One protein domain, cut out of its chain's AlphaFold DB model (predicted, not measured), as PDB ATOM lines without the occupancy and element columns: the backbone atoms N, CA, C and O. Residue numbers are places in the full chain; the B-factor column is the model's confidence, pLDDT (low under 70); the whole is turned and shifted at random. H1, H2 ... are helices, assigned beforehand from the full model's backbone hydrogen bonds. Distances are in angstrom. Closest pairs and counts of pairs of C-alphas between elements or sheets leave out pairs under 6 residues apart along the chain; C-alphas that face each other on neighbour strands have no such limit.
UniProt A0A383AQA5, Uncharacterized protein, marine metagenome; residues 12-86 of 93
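What this domain is: This is residues 12 to 86 of the 93 residues of an uncharacterized protein of marine metagenome (UniProt A0A383AQA5). Two long helices, H1 and H3, make a flat, open V: they meet near the start of H3 and spread toward both printed ends, with a long link and short H2 at the V's closed end. The printed part has 75 residues with three named helices, in the order H1, H2, H3 along the chain, which hold 54 of them; there is no named strand, and the class is all helix. It is only just extended, close to loose, with a radius of gyration of the C-alphas of 17.2 A and spans of 50 by 30 by 12 A.

Where its parts are: H1, residues 18 to 43, begins at C-alpha 18 (147.104, 159.593, 114.173) and measures 37.7 A, with a kink of 26 degrees near residue 36. H2 is residues 55 to 58, 5.7 A. H3, residues 62 to 85, measures 34.0 A and ends at C-alpha 85 (139.014, 152.262, 139.111).

How they stand to each other: H1 touches H3 with residues 32 to 36 alone, and H3 touches H1 with residues 63 to 68 alone; the closest C-alphas, of Leu 35 and Ser 64, are 5.6 A apart. They run opposite ways at a shallow tilt of 32 degrees. H2 is close to but not clearly touching H3, closest C-alphas Ala 56 and Phe 62 at 7.8 A; H1 and H2 are apart. Every O i to N i+4 pair is within hydrogen-bond range in H3, 20 of 22 in H1; H2 is too short for one.

The domain as a whole: The C-alphas farthest apart, of Gly 47 and Met 86, are 52.2 A apart. The printed part has no cut; the link H1 to H2 is long, 11 residues. Residues 38 to 61 are among those with pLDDT under 70.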
ATOM      1  N   THR A  12     135.167 159.763 115.977       60.47
ATOM      2  CA  THR A  12     136.461 159.483 116.615       60.47
ATOM      3  C   THR A  12     137.008 160.787 117.203       60.47
ATOM      4  O   THR A  12     137.197 161.744 116.432       60.47
ATOM      5  N   PRO A  13     137.229 160.871 118.528       70.25
ATOM      6  CA  PRO A  13     137.757 162.065 119.162       70.25
ATOM      7  C   PRO A  13     138.990 162.528 118.393       70.25
ATOM      8  O   PRO A  13     139.837 161.721 118.020       70.25
ATOM      9  N   TRP A  14     139.120 163.826 118.131       65.56
ATOM     10  CA  TRP A  14     140.233 164.343 117.327       65.56
ATOM     11  C   TRP A  14     141.618 163.969 117.900       65.56
ATOM     12  O   TRP A  14     142.585 163.958 117.147       65.56
ATOM     13  N   ILE A  15     141.706 163.609 119.187       65.38
ATOM     14  CA  ILE A  15     142.892 163.073 119.885       65.38
ATOM     15  C   ILE A  15     143.290 161.667 119.398       65.38
ATOM     16  O   ILE A  15     144.475 161.350 119.368       65.38
ATOM     17  N   GLU A  16     142.336 160.847 118.957       65.75
ATOM     18  CA  GLU A  16     142.581 159.491 118.437       65.75
ATOM     19  C   GLU A  16     143.025 159.487 116.969       65.75
ATOM     20  O   GLU A  16     143.438 158.465 116.420       65.75
ATOM     21  N   ARG A  17     142.997 160.649 116.306       74.25
ATOM     22  CA  ARG A  17     143.521 160.790 114.949       74.25
ATOM     23  C   ARG A  17     145.048 160.697 114.991       74.25
ATOM     24  O   ARG A  17     145.698 161.495 115.657       74.25
ATOM     25  N   GLY A  18     145.643 159.796 114.204       68.19
ATOM     26  CA  GLY A  18     147.104 159.593 114.173       68.19
ATOM     27  C   GLY A  18     147.932 160.863 113.896       68.19
ATOM     28  O   GLY A  18     149.064 160.981 114.355       68.19
ATOM     29  N   SER A  19     147.354 161.862 113.218       72.88
ATOM     30  CA  SER A  19     147.974 163.186 113.043       72.88
ATOM     31  C   SER A  19     148.109 163.968 114.365       72.88
ATOM     32  O   SER A  19     149.139 164.591 114.619       72.88
ATOM     33  N   SER A  20     147.109 163.883 115.248       77.56
ATOM     34  CA  SER A  20     147.084 164.557 116.554       77.56
ATOM     35  C   SER A  20     148.054 163.921 117.549       77.56
ATOM     36  O   SER A  20     148.687 164.633 118.329       77.56
ATOM     37  N   LEU A  21     148.241 162.599 117.480       80.00
ATOM     38  CA  LEU A  21     149.246 161.902 118.286       80.00
ATOM     39  C   LEU A  21     150.667 162.355 117.916       80.00
ATOM     40  O   LEU A  21     151.478 162.651 118.793       80.00
ATOM     41  N   ASN A  22     150.946 162.503 116.616       81.69
ATOM     42  CA  ASN A  22     152.219 163.040 116.135       81.69
ATOM     43  C   ASN A  22     152.436 164.499 116.565       81.69
ATOM     44  O   ASN A  22     153.570 164.886 116.849       81.69
ATOM     45  N   LEU A  23     151.372 165.306 116.636       83.12
ATOM     46  CA  LEU A  23     151.442 166.678 117.139       83.12
ATOM     47  C   LEU A  23     151.791 166.713 118.633       83.12
ATOM     48  O   LEU A  23     152.704 167.441 119.011       83.12
ATOM     49  N   LEU A  24     151.123 165.900 119.459       84.88
ATOM     50  CA  LEU A  24     151.414 165.769 120.894       84.88
ATOM     51  C   LEU A  24     152.850 165.294 121.142       84.88
ATOM     52  O   LEU A  24     153.558 165.876 121.961       84.88
ATOM     53  N   TYR A  25     153.304 164.285 120.397       84.12
ATOM     54  CA  TYR A  25     154.673 163.780 120.491       84.12
ATOM     55  C   TYR A  25     155.712 164.842 120.103       84.12
ATOM     56  O   TYR A  25     156.701 165.036 120.809       84.12
ATOM     57  N   ARG A  26     155.475 165.590 119.015       86.81
ATOM     58  CA  ARG A  26     156.349 166.702 118.607       86.81
ATOM     59  C   ARG A  26     156.369 167.822 119.641       86.81
ATOM     60  O   ARG A  26     157.442 168.335 119.932       86.81
ATOM     61  N   LEU A  27     155.214 168.181 120.198       88.62
ATOM     62  CA  LEU A  27     155.095 169.184 121.257       88.62
ATOM     63  C   LEU A  27     155.932 168.763 122.476       88.62
ATOM     64  O   LEU A  27     156.749 169.545 122.955       88.62
ATOM     65  N   LEU A  28     155.797 167.508 122.918       85.38
ATOM     66  CA  LEU A  28     156.576 166.954 124.025       85.38
ATOM     67  C   LEU A  28     158.084 167.056 123.760       85.38
ATOM     68  O   LEU A  28     158.815 167.548 124.615       85.38
ATOM     69  N   ILE A  29     158.542 166.660 122.565       85.62
ATOM     70  CA  ILE A  29     159.952 166.794 122.172       85.62
ATOM     71  C   ILE A  29     160.397 168.256 122.214       85.62
ATOM     72  O   ILE A  29     161.460 168.549 122.751       85.62
ATOM     73  N   VAL A  30     159.601 169.176 121.664       89.38
ATOM     74  CA  VAL A  30     159.930 170.608 121.642       89.38
ATOM     75  C   VAL A  30     160.050 171.163 123.059       89.38
ATOM     76  O   VAL A  30     160.990 171.904 123.326       89.38
ATOM     77  N   ILE A  31     159.165 170.774 123.981       86.50
ATOM     78  CA  ILE A  31     159.275 171.146 125.397       86.50
ATOM     79  C   ILE A  31     160.552 170.555 126.003       86.50
ATOM     80  O   ILE A  31     161.339 171.300 126.576       86.50
ATOM     81  N   CYS A  32     160.810 169.255 125.836       83.00
ATOM     82  CA  CYS A  32     162.013 168.608 126.372       83.00
ATOM     83  C   CYS A  32     163.310 169.257 125.864       83.00
ATOM     84  O   CYS A  32     164.221 169.503 126.653       83.00
ATOM     85  N   LEU A  33     163.388 169.571 124.568       83.38
ATOM     86  CA  LEU A  33     164.528 170.274 123.976       83.38
ATOM     87  C   LEU A  33     164.603 171.732 124.443       83.38
ATOM     88  O   LEU A  33     165.691 172.228 124.716       83.38
ATOM     89  N   GLY A  34     163.461 172.406 124.586       82.94
ATOM     90  CA  GLY A  34     163.372 173.766 125.113       82.94
ATOM     91  C   GLY A  34     163.898 173.877 126.544       82.94
ATOM     92  O   GLY A  34     164.613 174.824 126.858       82.94
ATOM     93  N   LEU A  35     163.628 172.884 127.396       75.38
ATOM     94  CA  LEU A  35     164.170 172.831 128.758       75.38
ATOM     95  C   LEU A  35     165.686 172.565 128.800       75.38
ATOM     96  O   LEU A  35     166.327 172.901 129.790       75.38
ATOM     97  N   LEU A  36     166.282 172.009 127.740       74.38
ATOM     98  CA  LEU A  36     167.737 171.854 127.604       74.38
ATOM     99  C   LEU A  36     168.449 173.167 127.243       74.38
ATOM    100  O   LEU A  36     169.629 173.317 127.541       74.38
ATOM    101  N   VAL A  37     167.747 174.133 126.643       74.31
ATOM    102  CA  VAL A  37     168.302 175.443 126.256       74.31
ATOM    103  C   VAL A  37     168.971 176.188 127.421       74.31
ATOM    104  O   VAL A  37     170.110 176.604 127.235       74.31
ATOM    105  N   PRO A  38     168.358 176.362 128.609       66.88
ATOM    106  CA  PRO A  38     169.020 177.038 129.729       66.88
ATOM    107  C   PRO A  38     170.298 176.328 130.195       66.88
ATOM    108  O   PRO A  38     171.246 176.997 130.584       66.88
ATOM    109  N   ASP A  39     170.354 174.998 130.104       68.00
ATOM    110  CA  ASP A  39     171.532 174.206 130.478       68.00
ATOM    111  C   ASP A  39     172.665 174.347 129.439       68.00
ATOM    112  O   ASP A  39     173.837 174.486 129.781       68.00
ATOM    113  N   VAL A  40     172.309 174.422 128.151       67.12
ATOM    114  CA  VAL A  40     173.248 174.725 127.056       67.12
ATOM    115  C   VAL A  40     173.757 176.169 127.131       67.12
ATOM    116  O   VAL A  40     174.932 176.417 126.869       67.12
ATOM    117  N   LEU A  41     172.897 177.125 127.492       67.69
ATOM    118  CA  LEU A  41     173.272 178.533 127.664       67.69
ATOM    119  C   LEU A  41     174.224 178.737 128.855       67.69
ATOM    120  O   LEU A  41     175.155 179.536 128.744       67.69
ATOM    121  N   ASP A  42     174.023 177.994 129.947       64.00
ATOM    122  CA  ASP A  42     174.929 177.943 131.104       64.00
ATOM    123  C   ASP A  42     176.304 177.371 130.707       64.00
ATOM    124  O   ASP A  42     177.334 178.009 130.926       64.00
ATOM    125  N   MET A  43     176.325 176.234 129.997       62.38
ATOM    126  CA  MET A  43     177.562 175.590 129.532       62.38
ATOM    127  C   MET A  43     178.350 176.442 128.520       62.38
ATOM    128  O   MET A  43     179.581 176.443 128.532       62.38
ATOM    129  N   LEU A  44     177.658 177.221 127.679       64.56
ATOM    130  CA  LEU A  44     178.276 178.133 126.710       64.56
ATOM    131  C   LEU A  44     178.829 179.424 127.353       64.56
ATOM    132  O   LEU A  44     179.379 180.270 126.651       64.56
ATOM    133  N   HIS A  45     178.732 179.572 128.683       56.91
ATOM    134  CA  HIS A  45     179.294 180.689 129.452       56.91
ATOM    135  C   HIS A  45     178.787 182.075 128.989       56.91
ATOM    136  O   HIS A  45     179.461 183.095 129.150       56.91
ATOM    137  N   ILE A  46     177.567 182.140 128.435       56.25
ATOM    138  CA  ILE A  46     176.877 183.394 128.097       56.25
ATOM    139  C   ILE A  46     176.117 183.868 129.343       56.25
ATOM    140  O   ILE A  46     174.910 183.705 129.481       56.25
ATOM    141  N   GLY A  47     176.857 184.437 130.296       49.53
ATOM    142  CA  GLY A  47     176.336 185.362 131.311       49.53
ATOM    143  C   GLY A  47     175.326 184.844 132.347       49.53
ATOM    144  O   GLY A  47     174.848 185.657 133.136       49.53
ATOM    145  N   TYR A  48     174.997 183.550 132.396       50.81
ATOM    146  CA  TYR A  48     174.123 182.998 133.437       50.81
ATOM    147  C   TYR A  48     174.971 182.399 134.564       50.81
ATOM    148  O   TYR A  48     175.659 181.405 134.381       50.81
ATOM    149  N   HIS A  49     174.969 183.033 135.738       53.00
ATOM    150  CA  HIS A  49     175.423 182.391 136.971       53.00
ATOM    151  C   HIS A  49     174.231 181.649 137.561       53.00
ATOM    152  O   HIS A  49     173.331 182.255 138.144       53.00
ATOM    153  N   LYS A  50     174.204 180.329 137.404       54.09
ATOM    154  CA  LYS A  50     173.235 179.481 138.090       54.09
ATOM    155  C   LYS A  50     173.456 179.610 139.602       54.09
ATOM    156  O   LYS A  50     174.510 179.243 140.119       54.09
ATOM    157  N   HIS A  51     172.476 180.164 140.316       55.00
ATOM    158  CA  HIS A  51     172.463 180.189 141.781       55.00
ATOM    159  C   HIS A  51     172.175 178.773 142.296       55.00
ATOM    160  O   HIS A  51     171.044 178.419 142.611       55.00
ATOM    161  N   ILE A  52     173.217 177.945 142.294       53.00
ATOM    162  CA  ILE A  52     173.203 176.563 142.766       53.00
ATOM    163  C   ILE A  52     173.095 176.599 144.295       53.00
ATOM    164  O   ILE A  52     174.026 177.028 144.976       53.00
ATOM    165  N   HIS A  53     171.960 176.164 144.842       56.53
ATOM    166  CA  HIS A  53     171.760 175.995 146.283       56.53
ATOM    167  C   HIS A  53     172.074 174.556 146.731       56.53
ATOM    168  O   HIS A  53     172.413 174.334 147.893       56.53
ATOM    169  N   TYR A  54     172.020 173.587 145.812       53.03
ATOM    170  CA  TYR A  54     172.293 172.167 146.032       53.03
ATOM    171  C   TYR A  54     173.281 171.612 144.995       53.03
ATOM    172  O   TYR A  54     173.108 171.794 143.797       53.03
ATOM    173  N   GLY A  55     174.284 170.836 145.428       58.84
ATOM    174  CA  GLY A  55     175.318 170.274 144.535       58.84
ATOM    175  C   GLY A  55     174.794 169.373 143.402       58.84
ATOM    176  O   GLY A  55     175.462 169.224 142.384       58.84
ATOM    177  N   ALA A  56     173.583 168.823 143.539       58.69
ATOM    178  CA  ALA A  56     172.911 168.051 142.490       58.69
ATOM    179  C   ALA A  56     172.376 168.926 141.339       58.69
ATOM    180  O   ALA A  56     172.247 168.450 140.213       58.69
ATOM    181  N   GLU A  57     172.110 170.211 141.593       54.66
ATOM    182  CA  GLU A  57     171.620 171.154 140.583       54.66
ATOM    183  C   GLU A  57     172.704 171.498 139.563       54.66
ATOM    184  O   GLU A  57     172.382 171.966 138.481       54.66
ATOM    185  N   GLY A  58     173.980 171.242 139.866       59.94
ATOM    186  CA  GLY A  58     175.089 171.428 138.930       59.94
ATOM    187  C   GLY A  58     175.163 170.375 137.820       59.94
ATOM    188  O   GLY A  58     176.009 170.497 136.939       59.94
ATOM    189  N   TRP A  59     174.320 169.333 137.848       65.25
ATOM    190  CA  TRP A  59     174.401 168.270 136.852       65.25
ATOM    191  C   TRP A  59     173.714 168.665 135.539       65.25
ATOM    192  O   TRP A  59     172.582 169.157 135.539       65.25
ATOM    193  N   PHE A  60     174.414 168.432 134.424       66.12
ATOM    194  CA  PHE A  60     173.935 168.734 133.076       66.12
ATOM    195  C   PHE A  60     172.582 168.057 132.823       66.12
ATOM    196  O   PHE A  60     172.415 166.860 133.070       66.12
ATOM    197  N   ALA A  61     171.615 168.833 132.342       68.94
ATOM    198  CA  ALA A  61     170.241 168.427 132.055       68.94
ATOM    199  C   ALA A  61     169.419 167.898 133.255       68.94
ATOM    200  O   ALA A  61     168.381 167.262 133.039       68.94
ATOM    201  N   PHE A  62     169.810 168.188 134.507       75.19
ATOM    202  CA  PHE A  62     169.107 167.706 135.708       75.19
ATOM    203  C   PHE A  62     167.598 167.993 135.675       75.19
ATOM    204  O   PHE A  62     166.793 167.076 135.821       75.19
ATOM    205  N   TYR A  63     167.198 169.243 135.423       74.19
ATOM    206  CA  TYR A  63     165.784 169.635 135.428       74.19
ATOM    207  C   TYR A  63     164.984 169.020 134.276       74.19
ATOM    208  O   TYR A  63     163.830 168.640 134.474       74.19
ATOM    209  N   SER A  64     165.586 168.872 133.094       79.69
ATOM    210  CA  SER A  64     164.934 168.248 131.937       79.69
ATOM    211  C   SER A  64     164.660 166.769 132.189       79.69
ATOM    212  O   SER A  64     163.547 166.300 131.957       79.69
ATOM    213  N   ILE A  65     165.651 166.041 132.713       80.94
ATOM    214  CA  ILE A  65     165.518 164.617 133.040       80.94
ATOM    215  C   ILE A  65     164.539 164.442 134.202       80.94
ATOM    216  O   ILE A  65     163.610 163.644 134.109       80.94
ATOM    217  N   PHE A  66     164.707 165.217 135.273       82.69
ATOM    218  CA  PHE A  66     163.852 165.137 136.452       82.69
ATOM    219  C   PHE A  66     162.390 165.449 136.116       82.69
ATOM    220  O   PHE A  66     161.506 164.669 136.463       82.69
ATOM    221  N   GLY A  67     162.127 166.537 135.386       82.62
ATOM    222  CA  GLY A  67     160.781 166.914 134.961       82.62
ATOM    223  C   GLY A  67     160.141 165.877 134.036       82.62
ATOM    224  O   GLY A  67     158.978 165.518 134.226       82.62
ATOM    225  N   PHE A  68     160.905 165.338 133.080       85.00
ATOM    226  CA  PHE A  68     160.427 164.288 132.178       85.00
ATOM    227  C   PHE A  68     160.061 163.001 132.927       85.00
ATOM    228  O   PHE A  68     158.991 162.431 132.694       85.00
ATOM    229  N   VAL A  69     160.919 162.557 133.848       88.44
ATOM    230  CA  VAL A  69     160.677 161.363 134.665       88.44
ATOM    231  C   VAL A  69     159.489 161.587 135.597       88.44
ATOM    232  O   VAL A  69     158.584 160.756 135.626       88.44
ATOM    233  N   ALA A  70     159.431 162.720 136.301       89.56
ATOM    234  CA  ALA A  70     158.327 163.052 137.196       89.56
ATOM    235  C   ALA A  70     156.978 163.055 136.460       89.56
ATOM    236  O   ALA A  70     156.023 162.426 136.917       89.56
ATOM    237  N   TYR A  71     156.904 163.695 135.290       86.62
ATOM    238  CA  TYR A  71     155.676 163.722 134.498       86.62
ATOM    239  C   TYR A  71     155.298 162.335 133.960       86.62
ATOM    240  O   TYR A  71     154.136 161.937 134.033       86.62
ATOM    241  N   SER A  72     156.280 161.560 133.488       87.94
ATOM    242  CA  SER A  72     156.066 160.186 133.013       87.94
ATOM    243  C   SER A  72     155.514 159.276 134.117       87.94
ATOM    244  O   SER A  72     154.612 158.479 133.862       87.94
ATOM    245  N   LEU A  73     155.993 159.432 135.356       93.19
ATOM    246  CA  LEU A  73     155.459 158.722 136.520       93.19
ATOM    247  C   LEU A  73     154.016 159.130 136.831       93.19
ATOM    248  O   LEU A  73     153.200 158.257 137.109       93.19
ATOM    249  N   ILE A  74     153.674 160.419 136.743       91.56
ATOM    250  CA  ILE A  74     152.300 160.904 136.962       91.56
ATOM    251  C   ILE A  74     151.336 160.307 135.925       91.56
ATOM    252  O   ILE A  74     150.279 159.788 136.285       91.56
ATOM    253  N   VAL A  75     151.703 160.336 134.640       88.75
ATOM    254  CA  VAL A  75     150.875 159.768 133.561       88.75
ATOM    255  C   VAL A  75     150.742 158.251 133.715       88.75
ATOM    256  O   VAL A  75     149.635 157.716 133.619       88.75
ATOM    257  N   GLY A  76     151.844 157.554 134.012       90.75
ATOM    258  CA  GLY A  76     151.840 156.113 134.271       90.75
ATOM    259  C   GLY A  76     150.988 155.734 135.485       90.75
ATOM    260  O   GLY A  76     150.205 154.786 135.419       90.75
ATOM    261  N   ALA A  77     151.061 156.515 136.564       93.31
ATOM    262  CA  ALA A  77     150.214 156.342 137.737       93.31
ATOM    263  C   ALA A  77     148.731 156.509 137.386       93.31
ATOM    264  O   ALA A  77     147.917 155.689 137.801       93.31
ATOM    265  N   GLY A  78     148.374 157.500 136.563       89.94
ATOM    266  CA  GLY A  78     147.008 157.670 136.061       89.94
ATOM    267  C   GLY A  78     146.518 156.478 135.233       89.94
ATOM    268  O   GLY A  78     145.369 156.060 135.370       89.94
ATOM    269  N   PHE A  79     147.389 155.878 134.417       86.06
ATOM    270  CA  PHE A  79     147.058 154.676 133.649       86.06
ATOM    271  C   PHE A  79     146.799 153.461 134.552       86.06
ATOM    272  O   PHE A  79     145.809 152.750 134.369       86.06
ATOM    273  N   ILE A  80     147.646 153.250 135.563       89.06
ATOM    274  CA  ILE A  80     147.445 152.198 136.572       89.06
ATOM    275  C   ILE A  80     146.149 152.457 137.341       89.06
ATOM    276  O   ILE A  80     145.331 151.555 137.509       89.06
ATOM    277  N   TRP A  81     145.924 153.703 137.757       89.31
ATOM    278  CA  TRP A  81     144.735 154.091 138.503       89.31
ATOM    279  C   TRP A  81     143.460 153.881 137.690       89.31
ATOM    280  O   TRP A  81     142.480 153.365 138.222       89.31
ATOM    281  N   ARG A  82     143.493 154.146 136.378       86.38
ATOM    282  CA  ARG A  82     142.395 153.803 135.469       86.38
ATOM    283  C   ARG A  82     142.072 152.312 135.525       86.38
ATOM    284  O   ARG A  82     140.900 151.978 135.566       86.38
ATOM    285  N   ARG A  83     143.066 151.418 135.568       82.69
ATOM    286  CA  ARG A  83     142.827 149.963 135.660       82.69
ATOM    287  C   ARG A  83     142.265 149.531 137.012       82.69
ATOM    288  O   ARG A  83     141.513 148.570 137.041       82.69
ATOM    289  N   VAL A  84     142.615 150.226 138.094       86.50
ATOM    290  CA  VAL A  84     142.085 149.957 139.443       86.50
ATOM    291  C   VAL A  84     140.648 150.463 139.596       86.50
ATOM    292  O   VAL A  84     139.829 149.805 140.225       86.50
ATOM    293  N   VAL A  85     140.344 151.637 139.037       85.31
ATOM    294  CA  VAL A  85     139.014 152.262 139.111       85.31
ATOM    295  C   VAL A  85     138.035 151.641 138.115       85.31
ATOM    296  O   VAL A  85     136.834 151.620 138.383       85.31
ATOM    297  N   MET A  86     138.521 151.161 136.964       75.38
ATOM    298  CA  MET A  86     137.676 150.536 135.950       75.38
ATOM    299  C   MET A  86     137.043 149.277 136.540       75.38
ATOM    300  O   MET A  86     137.722 148.304 136.862       75.38
TER     301      MET A  86